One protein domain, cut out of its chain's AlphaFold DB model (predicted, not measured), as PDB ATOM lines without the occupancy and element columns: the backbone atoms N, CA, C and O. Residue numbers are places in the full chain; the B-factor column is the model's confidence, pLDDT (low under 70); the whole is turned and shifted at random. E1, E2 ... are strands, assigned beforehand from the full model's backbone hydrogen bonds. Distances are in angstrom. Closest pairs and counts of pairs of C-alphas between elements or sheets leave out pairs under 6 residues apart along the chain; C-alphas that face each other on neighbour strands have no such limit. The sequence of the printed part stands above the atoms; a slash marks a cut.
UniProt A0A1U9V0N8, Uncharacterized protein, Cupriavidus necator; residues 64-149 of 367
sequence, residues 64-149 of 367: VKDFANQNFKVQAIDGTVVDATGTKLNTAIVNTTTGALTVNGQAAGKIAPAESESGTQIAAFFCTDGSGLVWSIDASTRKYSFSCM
ATOM      1  N   VAL A  64       5.332 -27.429 -25.540       95.56
ATOM      2  CA  VAL A  64       3.998 -26.863 -25.739       95.56
ATOM      3  C   VAL A  64       3.240 -27.771 -26.694       95.56
ATOM      4  O   VAL A  64       3.778 -28.174 -27.728       95.56
ATOM      5  N   LYS A  65       1.995 -28.087 -26.357       90.06
ATOM      6  CA  LYS A  65       1.092 -28.841 -27.225       90.06
ATOM      7  C   LYS A  65       0.244 -27.904 -28.074       90.06
ATOM      8  O   LYS A  65      -0.206 -26.863 -27.605       90.06
ATOM      9  N   ASP A  66      -0.011 -28.279 -29.314       93.94
ATOM     10  CA  ASP A  66      -1.200 -27.787 -30.003       93.94
ATOM     11  C   ASP A  66      -2.378 -28.742 -29.759       93.94
ATOM     12  O   ASP A  66      -2.237 -29.794 -29.125       93.94
ATOM     13  N   PHE A  67      -3.552 -28.389 -30.268       86.00
ATOM     14  CA  PHE A  67      -4.750 -29.208 -30.091       86.00
ATOM     15  C   PHE A  67      -4.872 -30.369 -31.098       86.00
ATOM     16  O   PHE A  67      -5.847 -31.114 -31.058       86.00
ATOM     17  N   ALA A  68      -3.865 -30.571 -31.956       82.56
ATOM     18  CA  ALA A  68      -3.641 -31.814 -32.698       82.56
ATOM     19  C   ALA A  68      -2.584 -32.708 -32.018       82.56
ATOM     20  O   ALA A  68      -2.115 -33.681 -32.610       82.56
ATOM     21  N   ASN A  69      -2.221 -32.393 -30.768       83.44
ATOM     22  CA  ASN A  69      -1.253 -33.111 -29.941       83.44
ATOM     23  C   ASN A  69       0.191 -33.108 -30.488       83.44
ATOM     24  O   ASN A  69       1.031 -33.909 -30.058       83.44
ATOM     25  N   GLN A  70       0.510 -32.191 -31.400       88.69
ATOM     26  CA  GLN A  70       1.863 -31.979 -31.897       88.69
ATOM     27  C   GLN A  70       2.715 -31.251 -30.850       88.69
ATOM     28  O   GLN A  70       2.218 -30.474 -30.031       88.69
ATOM     29  N   ASN A  71       4.019 -31.534 -30.865       93.12
ATOM     30  CA  ASN A  71       4.976 -30.963 -29.924       93.12
ATOM     31  C   ASN A  71       5.681 -29.758 -30.533       93.12
ATOM     32  O   ASN A  71       6.243 -29.841 -31.626       93.12
ATOM     33  N   PHE A  72       5.747 -28.693 -29.748       96.75
ATOM     34  CA  PHE A  72       6.489 -27.488 -30.067       96.75
ATOM     35  C   PHE A  72       7.349 -27.071 -28.886       96.75
ATOM     36  O   PHE A  72       7.111 -27.463 -27.743       96.75
ATOM     37  N   LYS A  73       8.336 -26.230 -29.163       96.81
ATOM     38  CA  LYS A  73       9.108 -25.496 -28.168       96.81
ATOM     39  C   LYS A  73       9.150 -24.024 -28.549       96.81
ATOM     40  O   LYS A  73       8.929 -23.667 -29.703       96.81
ATOM     41  N   VAL A  74       9.460 -23.168 -27.585       96.56
ATOM     42  CA  VAL A  74       9.614 -21.726 -27.810       96.56
ATOM     43  C   VAL A  74      11.019 -21.320 -27.411       96.56
ATOM     44  O   VAL A  74      11.452 -21.615 -26.298       96.56
ATOM     45  N   GLN A  75      11.752 -20.684 -28.323       95.69
ATOM     46  CA  GLN A  75      13.107 -20.220 -28.039       95.69
ATOM     47  C   GLN A  75      13.062 -19.106 -26.990       95.69
ATOM     48  O   GLN A  75      12.313 -18.143 -27.129       95.69
ATOM     49  N   ALA A  76      13.876 -19.224 -25.942       93.50
ATOM     50  CA  ALA A  76      13.872 -18.261 -24.840       93.50
ATOM     51  C   ALA A  76      14.410 -16.881 -25.250       93.50
ATOM     52  O   ALA A  76      14.071 -15.882 -24.623       93.50
ATOM     53  N   ILE A  77      15.245 -16.829 -26.294       91.69
ATOM     54  CA  ILE A  77      15.913 -15.600 -26.732       91.69
ATOM     55  C   ILE A  77      14.981 -14.633 -27.469       91.69
ATOM     56  O   ILE A  77      15.087 -13.427 -27.274       91.69
ATOM     57  N   ASP A  78      14.080 -15.149 -28.305       92.69
ATOM     58  CA  ASP A  78      13.277 -14.334 -29.223       92.69
ATOM     59  C   ASP A  78      11.804 -14.759 -29.304       92.69
ATOM     60  O   ASP A  78      11.017 -14.117 -29.996       92.69
ATOM     61  N   GLY A  79      11.406 -15.817 -28.591       95.25
ATOM     62  CA  GLY A  79      10.035 -16.302 -28.609       95.25
ATOM     63  C   GLY A  79       9.651 -17.080 -29.866       95.25
ATOM     64  O   GLY A  79       8.471 -17.381 -30.045       95.25
ATOM     65  N   THR A  80      10.599 -17.415 -30.746       96.31
ATOM     66  CA  THR A  80      10.300 -18.162 -31.972       96.31
ATOM     67  C   THR A  80       9.767 -19.551 -31.641       96.31
ATOM     68  O   THR A  80      10.381 -20.296 -30.868       96.31
ATOM     69  N   VAL A  81       8.643 -19.923 -32.255       96.38
ATOM     70  CA  VAL A  81       8.088 -21.276 -32.151       96.38
ATOM     71  C   VAL A  81       8.895 -22.236 -33.027       96.38
ATOM     72  O   VAL A  81       9.204 -21.947 -34.183       96.38
ATOM     73  N   VAL A  82       9.233 -23.393 -32.471       94.25
ATOM     74  CA  VAL A  82       9.995 -24.459 -33.125       94.25
ATOM     75  C   VAL A  82       9.199 -25.750 -33.018       94.25
ATOM     76  O   VAL A  82       8.732 -26.091 -31.933       94.25
ATOM     77  N   ASP A  83       9.028 -26.459 -34.126       92.69
ATOM     78  CA  ASP A  83       8.348 -27.753 -34.122       92.69
ATOM     79  C   ASP A  83       9.231 -28.885 -33.559       92.69
ATOM     80  O   ASP A  83      10.412 -28.708 -33.241       92.69
ATOM     81  N   ALA A  84       8.661 -30.084 -33.455       88.50
ATOM     82  CA  ALA A  84       9.362 -31.276 -32.980       88.50
ATOM     83  C   ALA A  84      10.579 -31.682 -33.838       88.50
ATOM     84  O   ALA A  84      11.450 -32.400 -33.351       88.50
ATOM     85  N   THR A  85      10.646 -31.243 -35.099       87.62
ATOM     86  CA  THR A  85      11.762 -31.525 -36.018       87.62
ATOM     87  C   THR A  85      12.911 -30.526 -35.873       87.62
ATOM     88  O   THR A  85      13.975 -30.723 -36.456       87.62
ATOM     89  N   GLY A  86      12.716 -29.458 -35.093       87.69
ATOM     90  CA  GLY A  86      13.659 -28.349 -34.979       87.69
ATOM     91  C   GLY A  86      13.446 -27.257 -36.031       87.69
ATOM     92  O   GLY A  86      14.241 -26.316 -36.103       87.69
ATOM     93  N   THR A  87      12.388 -27.346 -36.840       88.00
ATOM     94  CA  THR A  87      12.065 -26.324 -37.837       88.00
ATOM     95  C   THR A  87      11.443 -25.119 -37.147       88.00
ATOM     96  O   THR A  87      10.485 -25.236 -36.383       88.00
ATOM     97  N   LYS A  88      11.996 -23.934 -37.417       91.31
ATOM     98  CA  LYS A  88      11.479 -22.667 -36.896       91.31
ATOM     99  C   LYS A  88      10.281 -22.185 -37.709       91.31
ATOM    100  O   LYS A  88      10.343 -22.110 -38.938       91.31
ATOM    101  N   LEU A  89       9.230 -21.767 -37.017       92.00
ATOM    102  CA  LEU A  89       8.078 -21.085 -37.591       92.00
ATOM    103  C   LEU A  89       8.365 -19.578 -37.525       92.00
ATOM    104  O   LEU A  89       7.909 -18.889 -36.622       92.00
ATOM    105  N   ASN A  90       9.187 -19.075 -38.450       82.31
ATOM    106  CA  ASN A  90       9.869 -17.770 -38.348       82.31
ATOM    107  C   ASN A  90       8.970 -16.532 -38.137       82.31
ATOM    108  O   ASN A  90       9.474 -15.474 -37.773       82.31
ATOM    109  N   THR A  91       7.666 -16.619 -38.394       86.44
ATOM    110  CA  THR A  91       6.703 -15.529 -38.160       86.44
ATOM    111  C   THR A  91       5.759 -15.790 -36.991       86.44
ATOM    112  O   THR A  91       4.960 -14.910 -36.677       86.44
ATOM    113  N   ALA A  92       5.842 -16.966 -36.361       94.31
ATOM    114  CA  ALA A  92       5.130 -17.322 -35.145       94.31
ATOM    115  C   ALA A  92       6.004 -16.987 -33.928       94.31
ATOM    116  O   ALA A  92       6.950 -17.708 -33.602       94.31
ATOM    117  N   ILE A  93       5.682 -15.873 -33.274       95.62
ATOM    118  CA  ILE A  93       6.446 -15.325 -32.154       95.62
ATOM    119  C   ILE A  93       5.569 -15.296 -30.910       95.62
ATOM    120  O   ILE A  93       4.473 -14.728 -30.920       95.62
ATOM    121  N   VAL A  94       6.076 -15.879 -29.830       97.06
ATOM    122  CA  VAL A  94       5.471 -15.841 -28.503       97.06
ATOM    123  C   VAL A  94       6.185 -14.804 -27.650       97.06
ATOM    124  O   VAL A  94       7.393 -14.873 -27.444       97.06
ATOM    125  N   ASN A  95       5.436 -13.866 -27.082       91.81
ATOM    126  CA  ASN A  95       5.966 -13.000 -26.043       91.81
ATOM    127  C   ASN A  95       6.302 -13.850 -24.808       91.81
ATOM    128  O   ASN A  95       5.410 -14.391 -24.159       91.81
ATOM    129  N   THR A  96       7.587 -13.964 -24.485       88.88
ATOM    130  CA  THR A  96       8.094 -14.882 -23.453       88.88
ATOM    131  C   THR A  96       7.679 -14.497 -22.030       88.88
ATOM    132  O   THR A  96       7.716 -15.338 -21.135       88.88
ATOM    133  N   THR A  97       7.224 -13.257 -21.824       83.56
ATOM    134  CA  THR A  97       6.714 -12.764 -20.539       83.56
ATOM    135  C   THR A  97       5.216 -13.012 -20.385       83.56
ATOM    136  O   THR A  97       4.761 -13.376 -19.304       83.56
ATOM    137  N   THR A  98       4.426 -12.791 -21.442       84.94
ATOM    138  CA  THR A  98       2.951 -12.840 -21.366       84.94
ATOM    139  C   THR A  98       2.339 -14.113 -21.945       84.94
ATOM    140  O   THR A  98       1.147 -14.354 -21.765       84.94
ATOM    141  N   GLY A  99       3.115 -14.906 -22.682       88.62
ATOM    142  CA  GLY A  99       2.639 -16.055 -23.445       88.62
ATOM    143  C   GLY A  99       1.837 -15.687 -24.698       88.62
ATOM    144  O   GLY A  99       1.384 -16.591 -25.391       88.62
ATOM    145  N   ALA A 100       1.640 -14.404 -25.023       88.75
ATOM    146  CA  ALA A 100       0.857 -13.994 -26.191       88.75
ATOM    147  C   ALA A 100       1.528 -14.435 -27.502       88.75
ATOM    148  O   ALA A 100       2.704 -14.152 -27.719       88.75
ATOM    149  N   LEU A 101       0.775 -15.093 -28.383       96.00
ATOM    150  CA  LEU A 101       1.227 -15.574 -29.686       96.00
ATOM    151  C   LEU A 101       0.808 -14.596 -30.787       96.00
ATOM    152  O   LEU A 101      -0.373 -14.270 -30.943       96.00
ATOM    153  N   THR A 102       1.776 -14.213 -31.610       89.62
ATOM    154  CA  THR A 102       1.554 -13.501 -32.867       89.62
ATOM    155  C   THR A 102       2.019 -14.337 -34.048       89.62
ATOM    156  O   THR A 102       3.004 -15.063 -33.945       89.62
ATOM    157  N   VAL A 103       1.316 -14.237 -35.173       90.62
ATOM    158  CA  VAL A 103       1.694 -14.863 -36.444       90.62
ATOM    159  C   VAL A 103       1.672 -13.794 -37.521       90.62
ATOM    160  O   VAL A 103       0.668 -13.106 -37.691       90.62
ATOM    161  N   ASN A 104       2.787 -13.613 -38.232       85.88
ATOM    162  CA  ASN A 104       2.964 -12.504 -39.184       85.88
ATOM    163  C   ASN A 104       2.696 -11.124 -38.542       85.88
ATOM    164  O   ASN A 104       2.122 -10.235 -39.170       85.88
ATOM    165  N   GLY A 105       3.061 -10.963 -37.265       80.50
ATOM    166  CA  GLY A 105       2.833  -9.734 -36.495       80.50
ATOM    167  C   GLY A 105       1.379  -9.485 -36.069       80.50
ATOM    168  O   GLY A 105       1.117  -8.487 -35.405       80.50
ATOM    169  N   GLN A 106       0.439 -10.371 -36.409       80.06
ATOM    170  CA  GLN A 106      -0.962 -10.287 -35.986       80.06
ATOM    171  C   GLN A 106      -1.212 -11.162 -34.763       80.06
ATOM    172  O   GLN A 106      -0.628 -12.239 -34.648       80.06
ATOM    173  N   ALA A 107      -2.092 -10.730 -33.858       81.88
ATOM    174  CA  ALA A 107      -2.489 -11.543 -32.712       81.88
ATOM    175  C   ALA A 107      -3.176 -12.832 -33.191       81.88
ATOM    176  O   ALA A 107      -4.196 -12.780 -33.872       81.88
ATOM    177  N   ALA A 108      -2.604 -13.977 -32.830       85.06
ATOM    178  CA  ALA A 108      -3.110 -15.294 -33.211       85.06
ATOM    179  C   ALA A 108      -3.612 -16.086 -32.001       85.06
ATOM    180  O   ALA A 108      -4.507 -16.917 -32.135       85.06
ATOM    181  N   GLY A 109      -3.072 -15.814 -30.809       93.56
ATOM    182  CA  GLY A 109      -3.454 -16.563 -29.626       93.56
ATOM    183  C   GLY A 109      -2.567 -16.324 -28.418       93.56
ATOM    184  O   GLY A 109      -2.019 -15.237 -28.231       93.56
ATOM    185  N   LYS A 110      -2.411 -17.359 -27.597       93.75
ATOM    186  CA  LYS A 110      -1.497 -17.402 -26.455       93.75
ATOM    187  C   LYS A 110      -1.092 -18.834 -26.121       93.75
ATOM    188  O   LYS A 110      -1.778 -19.780 -26.494       93.75
ATOM    189  N   ILE A 111      -0.021 -18.979 -25.356       94.06
ATOM    190  CA  ILE A 111       0.270 -20.193 -24.605       94.06
ATOM    191  C   ILE A 111      -0.328 -20.040 -23.215       94.06
ATOM    192  O   ILE A 111      -0.100 -19.039 -22.535       94.06
ATOM    193  N   ALA A 112      -1.115 -21.026 -22.803       86.25
ATOM    194  CA  ALA A 112      -1.714 -21.072 -21.481       86.25
ATOM    195  C   ALA A 112      -1.712 -22.507 -20.938       86.25
ATOM    196  O   ALA A 112      -1.524 -23.459 -21.704       86.25
ATOM    197  N   PRO A 113      -1.908 -22.682 -19.622       80.19
ATOM    198  CA  PRO A 113      -2.081 -24.005 -19.051       80.19
ATOM    199  C   PRO A 113      -3.353 -24.688 -19.579       80.19
ATOM    200  O   PRO A 113      -4.414 -24.070 -19.635       80.19
ATOM    201  N   ALA A 114      -3.239 -25.967 -19.915       79.12
ATOM    202  CA  ALA A 114      -4.323 -26.877 -20.266       79.12
ATOM    203  C   ALA A 114      -4.214 -28.148 -19.416       79.12
ATOM    204  O   ALA A 114      -3.123 -28.490 -18.963       79.12
ATOM    205  N   GLU A 115      -5.315 -28.860 -19.204       76.75
ATOM    206  CA  GLU A 115      -5.276 -30.182 -18.575       76.75
ATOM    207  C   GLU A 115      -5.074 -31.261 -19.645       76.75
ATOM    208  O   GLU A 115      -5.763 -31.282 -20.665       76.75
ATOM    209  N   SER A 116      -4.105 -32.151 -19.426       66.31
ATOM    210  CA  SER A 116      -3.944 -33.373 -20.208       66.31
ATOM    211  C   SER A 116      -5.061 -34.370 -19.890       66.31
ATOM    212  O   SER A 116      -5.767 -34.256 -18.890       66.31
ATOM    213  N   GLU A 117      -5.154 -35.433 -20.686       56.47
ATOM    214  CA  GLU A 117      -6.086 -36.549 -20.462       56.47
ATOM    215  C   GLU A 117      -5.889 -37.246 -19.103       56.47
ATOM    216  O   GLU A 117      -6.812 -37.853 -18.568       56.47
ATOM    217  N   SER A 118      -4.692 -37.135 -18.516       56.47
ATOM    218  CA  SER A 118      -4.365 -37.636 -17.178       56.47
ATOM    219  C   SER A 118      -4.658 -36.630 -16.055       56.47
ATOM    220  O   SER A 118      -4.227 -36.843 -14.923       56.47
ATOM    221  N   GLY A 119      -5.326 -35.509 -16.357       64.12
ATOM    222  CA  GLY A 119      -5.603 -34.416 -15.418       64.12
ATOM    223  C   GLY A 119      -4.363 -33.606 -15.033       64.12
ATOM    224  O   GLY A 119      -4.348 -32.924 -14.012       64.12
ATOM    225  N   THR A 120      -3.278 -33.718 -15.802       74.06
ATOM    226  CA  THR A 120      -2.011 -33.046 -15.502       74.06
ATOM    227  C   THR A 120      -1.920 -31.734 -16.264       74.06
ATOM    228  O   THR A 120      -2.188 -31.685 -17.459       74.06
ATOM    229  N   GLN A 121      -1.505 -30.662 -15.596       78.19
ATOM    230  CA  GLN A 121      -1.371 -29.369 -16.249       78.19
ATOM    231  C   GLN A 121      -0.176 -29.359 -17.222       78.19
ATOM    232  O   GLN A 121       0.937 -29.754 -16.871       78.19
ATOM    233  N   ILE A 122      -0.414 -28.929 -18.459       83.56
ATOM    234  CA  ILE A 122       0.558 -28.822 -19.553       83.56
ATOM    235  C   ILE A 122       0.448 -27.448 -20.223       83.56
ATOM    236  O   ILE A 122      -0.591 -26.801 -20.152       83.56
ATOM    237  N   ALA A 123       1.497 -26.989 -20.901       89.12
ATOM    238  CA  ALA A 123       1.425 -25.796 -21.745       89.12
ATOM    239  C   ALA A 123       0.797 -26.133 -23.105       89.12
ATOM    240  O   ALA A 123       1.239 -27.079 -23.766       89.12
ATOM    241  N   ALA A 124      -0.191 -25.350 -23.546       91.69
ATOM    242  CA  ALA A 124      -0.818 -25.523 -24.853       91.69
ATOM    243  C   ALA A 124      -1.088 -24.196 -25.576       91.69
ATOM    244  O   ALA A 124      -1.219 -23.147 -24.940       91.69
ATOM    245  N   PHE A 125      -1.181 -24.247 -26.907       94.88
ATOM    246  CA  PHE A 125      -1.582 -23.111 -27.733       94.88
ATOM    247  C   PHE A 125      -3.099 -22.947 -27.773       94.88
ATOM    248  O   PHE A 125      -3.830 -23.855 -28.159       94.88
ATOM    249  N   PHE A 126      -3.559 -21.740 -27.481       89.12
ATOM    250  CA  PHE A 126      -4.952 -21.331 -27.589       89.12
ATOM    251  C   PHE A 126      -5.071 -20.161 -28.553       89.12
ATOM    252  O   PHE A 126      -4.184 -19.311 -28.597       89.12
ATOM    253  N   CYS A 127      -6.177 -20.079 -29.278       89.69
ATOM    254  CA  CYS A 127      -6.528 -18.908 -30.062       89.69
ATOM    255  C   CYS A 127      -6.947 -17.728 -29.176       89.69
ATOM    256  O   CYS A 127      -7.111 -17.846 -27.959       89.69
ATOM    257  N   THR A 128      -7.098 -16.552 -29.788       83.81
ATOM    258  CA  THR A 128      -7.509 -15.324 -29.086       83.81
ATOM    259  C   THR A 128      -8.892 -15.438 -28.445       83.81
ATOM    260  O   THR A 128      -9.124 -14.820 -27.409       83.81
ATOM    261  N   ASP A 129      -9.774 -16.262 -29.010       74.81
ATOM    262  CA  ASP A 129     -11.102 -16.587 -28.477       74.81
ATOM    263  C   ASP A 129     -11.077 -17.664 -27.373       74.81
ATOM    264  O   ASP A 129     -12.119 -18.043 -26.847       74.81
ATOM    265  N   GLY A 130      -9.891 -18.163 -27.007       79.25
ATOM    266  CA  GLY A 130      -9.712 -19.205 -25.997       79.25
ATOM    267  C   GLY A 130      -9.969 -20.626 -26.497       79.25
ATOM    268  O   GLY A 130      -9.835 -21.562 -25.713       79.25
ATOM    269  N   SER A 131     -10.304 -20.810 -27.775       80.38
ATOM    270  CA  SER A 131     -10.375 -22.141 -28.375       80.38
ATOM    271  C   SER A 131      -8.988 -22.757 -28.567       80.38
ATOM    272  O   SER A 131      -7.962 -22.076 -28.491       80.38
ATOM    273  N   GLY A 132      -8.944 -24.063 -28.816       82.75
ATOM    274  CA  GLY A 132      -7.695 -24.753 -29.097       82.75
ATOM    275  C   GLY A 132      -7.089 -24.336 -30.433       82.75
ATOM    276  O   GLY A 132      -7.777 -24.338 -31.451       82.75
ATOM    277  N   LEU A 133      -5.800 -23.999 -30.454       92.06
ATOM    278  CA  LEU A 133      -5.084 -23.709 -31.697       92.06
ATOM    279  C   LEU A 133      -4.436 -24.992 -32.222       92.06
ATOM    280  O   LEU A 133      -3.767 -25.711 -31.479       92.06
ATOM    281  N   VAL A 134      -4.625 -25.263 -33.511       90.44
ATOM    282  CA  VAL A 134      -4.011 -26.383 -34.234       90.44
ATOM    283  C   VAL A 134      -3.062 -25.837 -35.287       90.44
ATOM    284  O   VAL A 134      -3.461 -24.997 -36.095       90.44
ATOM    285  N   TRP A 135      -1.827 -26.331 -35.303       88.50
ATOM    286  CA  TRP A 135      -0.865 -26.038 -36.356       88.50
ATOM    287  C   TRP A 135      -0.960 -27.081 -37.469       88.50
ATOM    288  O   TRP A 135      -1.131 -28.276 -37.244       88.50
ATOM    289  N   SER A 136      -0.804 -26.619 -38.703       86.94
ATOM    290  CA  SER A 136      -0.618 -27.471 -39.869       86.94
ATOM    291  C   SER A 136       0.693 -27.077 -40.524       86.94
ATOM    292  O   SER A 136       0.851 -25.932 -40.948       86.94
ATOM    293  N   ILE A 137       1.646 -28.009 -40.552       83.50
ATOM    294  CA  ILE A 137       2.979 -27.811 -41.118       83.50
ATOM    295  C   ILE A 137       3.105 -28.709 -42.340       83.50
ATOM    296  O   ILE A 137       3.026 -29.933 -42.246       83.50
ATOM    297  N   ASP A 138       3.348 -28.098 -43.489       79.69
ATOM    298  CA  ASP A 138       3.764 -28.819 -44.680       79.69
ATOM    299  C   ASP A 138       5.281 -29.022 -44.620       79.69
ATOM    300  O   ASP A 138       6.068 -28.117 -44.911       79.69
ATOM    301  N   ALA A 139       5.692 -30.234 -44.246       70.69
ATOM    302  CA  ALA A 139       7.096 -30.616 -44.129       70.69
ATOM    303  C   ALA A 139       7.880 -30.477 -45.449       70.69
ATOM    304  O   ALA A 139       9.096 -30.284 -45.418       70.69
ATOM    305  N   SER A 140       7.205 -30.550 -46.603       73.31
ATOM    306  CA  SER A 140       7.848 -30.473 -47.920       73.31
ATOM    307  C   SER A 140       8.166 -29.037 -48.332       73.31
ATOM    308  O   SER A 140       9.224 -28.772 -48.901       73.31
ATOM    309  N   THR A 141       7.285 -28.091 -47.998       76.00
ATOM    310  CA  THR A 141       7.447 -26.673 -48.350       76.00
ATOM    311  C   THR A 141       7.898 -25.803 -47.179       76.00
ATOM    312  O   THR A 141       8.152 -24.612 -47.368       76.00
ATOM    313  N   ARG A 142       8.004 -26.381 -45.972       72.44
ATOM    314  CA  ARG A 142       8.243 -25.685 -44.693       72.44
ATOM    315  C   ARG A 142       7.267 -24.532 -44.453       72.44
ATOM    316  O   ARG A 142       7.588 -23.562 -43.766       72.44
ATOM    317  N   LYS A 143       6.076 -24.621 -45.044       79.06
ATOM    318  CA  LYS A 143       4.988 -23.679 -44.803       79.06
ATOM    319  C   LYS A 143       4.192 -24.148 -43.605       79.06
ATOM    320  O   LYS A 143       4.023 -25.345 -43.391       79.06
ATOM    321  N   TYR A 144       3.669 -23.191 -42.858       85.19
ATOM    322  CA  TYR A 144       2.760 -23.467 -41.765       85.19
ATOM    323  C   TYR A 144       1.534 -22.571 -41.858       85.19
ATOM    324  O   TYR A 144       1.584 -21.437 -42.341       85.19
ATOM    325  N   SER A 145       0.431 -23.098 -41.359       85.69
ATOM    326  CA  SER A 145      -0.804 -22.378 -41.085       85.69
ATOM    327  C   SER A 145      -1.316 -22.804 -39.718       85.69
ATOM    328  O   SER A 145      -0.930 -23.858 -39.214       85.69
ATOM    329  N   PHE A 146      -2.212 -22.022 -39.134       87.06
ATOM    330  CA  PHE A 146      -2.947 -22.446 -37.952       87.06
ATOM    331  C   PHE A 146      -4.445 -22.304 -38.183       87.06
ATOM    332  O   PHE A 146      -4.891 -21.517 -39.020       87.06
ATOM    333  N   SER A 147      -5.209 -23.067 -37.418       85.38
ATOM    334  CA  SER A 147      -6.657 -22.948 -37.328       85.38
ATOM    335  C   SER A 147      -7.074 -22.970 -35.869       85.38
ATOM    336  O   SER A 147      -6.497 -23.698 -35.062       85.38
ATOM    337  N   CYS A 148      -8.102 -22.198 -35.551       82.56
ATOM    338  CA  CYS A 148      -8.769 -22.260 -34.263       82.56
ATOM    339  C   CYS A 148      -9.837 -23.346 -34.319       82.56
ATOM    340  O   CYS A 148     -10.641 -23.373 -35.255       82.56
ATOM    341  N   MET A 149      -9.840 -24.248 -33.339       77.81
ATOM    342  CA  MET A 149     -10.985 -25.121 -33.106       77.81
ATOM    343  C   MET A 149     -12.205 -24.227 -32.901       77.81
ATOM    344  O   MET A 149     -12.116 -23.220 -32.211       77.81
TER     345      MET A 149
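Overview. This is residues 64 to 149 of the 367 residues of an uncharacterized protein of Cupriavidus necator (UniProt A0A1U9V0N8). A six-strand sheet, E1 to E6, curls like part of a barrel and folds back on itself, with E1, E2 and E3 facing E5 and E6 across the hinge strand E4. The hairpin E7 and E8 covers one side of it as a second small sheet, the two making a sandwich, two sheets face to face, with crossed strands. The printed part has 86 residues with no named helix and eight named strands, E1 to E8 in chain order; the class is all strand. Both sheets are antiparallel, in the orders E1 E2 E3 E4 E5 E6 and E7 E8. The whole is compact, with a radius of gyration of the C-alphas of 12.0 A and spans of 35 by 27 by 23 A.

Arrangement. Start with the largest sheet: E1, residues 71 to 74, E2, 80 to 83, E3, 88 to 94, E4, 100 to 103, E5, 106 to 115, and E6, 121 to 127, form a meander, each strand the antiparallel neighbour of the one before. The sheet is strongly twisted, and the way across it turns by 199 degrees; its edge strands are E1 and E6. Look for N 73 and O 82, 2.8 A apart, between E1 and E2; N 89 and O 81, 2.8 A, between E2 and E3; and N 93 and O 102, 2.9 A, between E3 and E4. Between E4 and E5, N 101 and O 109 are within hydrogen-bond range at 2.8 A, and between E5 and E6, N 110 and O 126 are within hydrogen-bond range at 2.8 A. From E6 the chain changes to the second sheet, the hairpin E7, residues 133 to 138, and E8, residues 143 to 148. Here N 136 and O 145 are within hydrogen-bond range at 2.8 A. The strands of the two sheets stand at 64 degrees. The closest C-alphas of E6 and E7, those of Phe 126 and Leu 133, are 4.7 A apart; those of E3 and E8, Leu 89 and Tyr 144, are 7.2 A apart. E1 and E8 are apart.

Along the chain. Find C-alpha 71 at (4.976, -30.963, -29.924), where E1 begins. E5, the longest strand, runs 26.8 A from C-alpha 106 at (-0.962, -10.287, -35.986) to C-alpha 115. E6 spans 18.1 A, E7 16.5 A and E8 17.4 A, ending at C-alpha 148 at (-8.769, -22.260, -34.263). E3 spans 12.4 A, E1 10.5 A, E4 10.3 A and E2 10.0 A.

Size, cuts and confidence. The two C-alphas farthest apart are those of Gly 119 and Thr 141, 36.3 A. The printed part has no cut, and each link between successive strands is tight. The mean pLDDT of the printed part is 86.0; look at residues 116 to 119, between E5 and E6, for the values under 70.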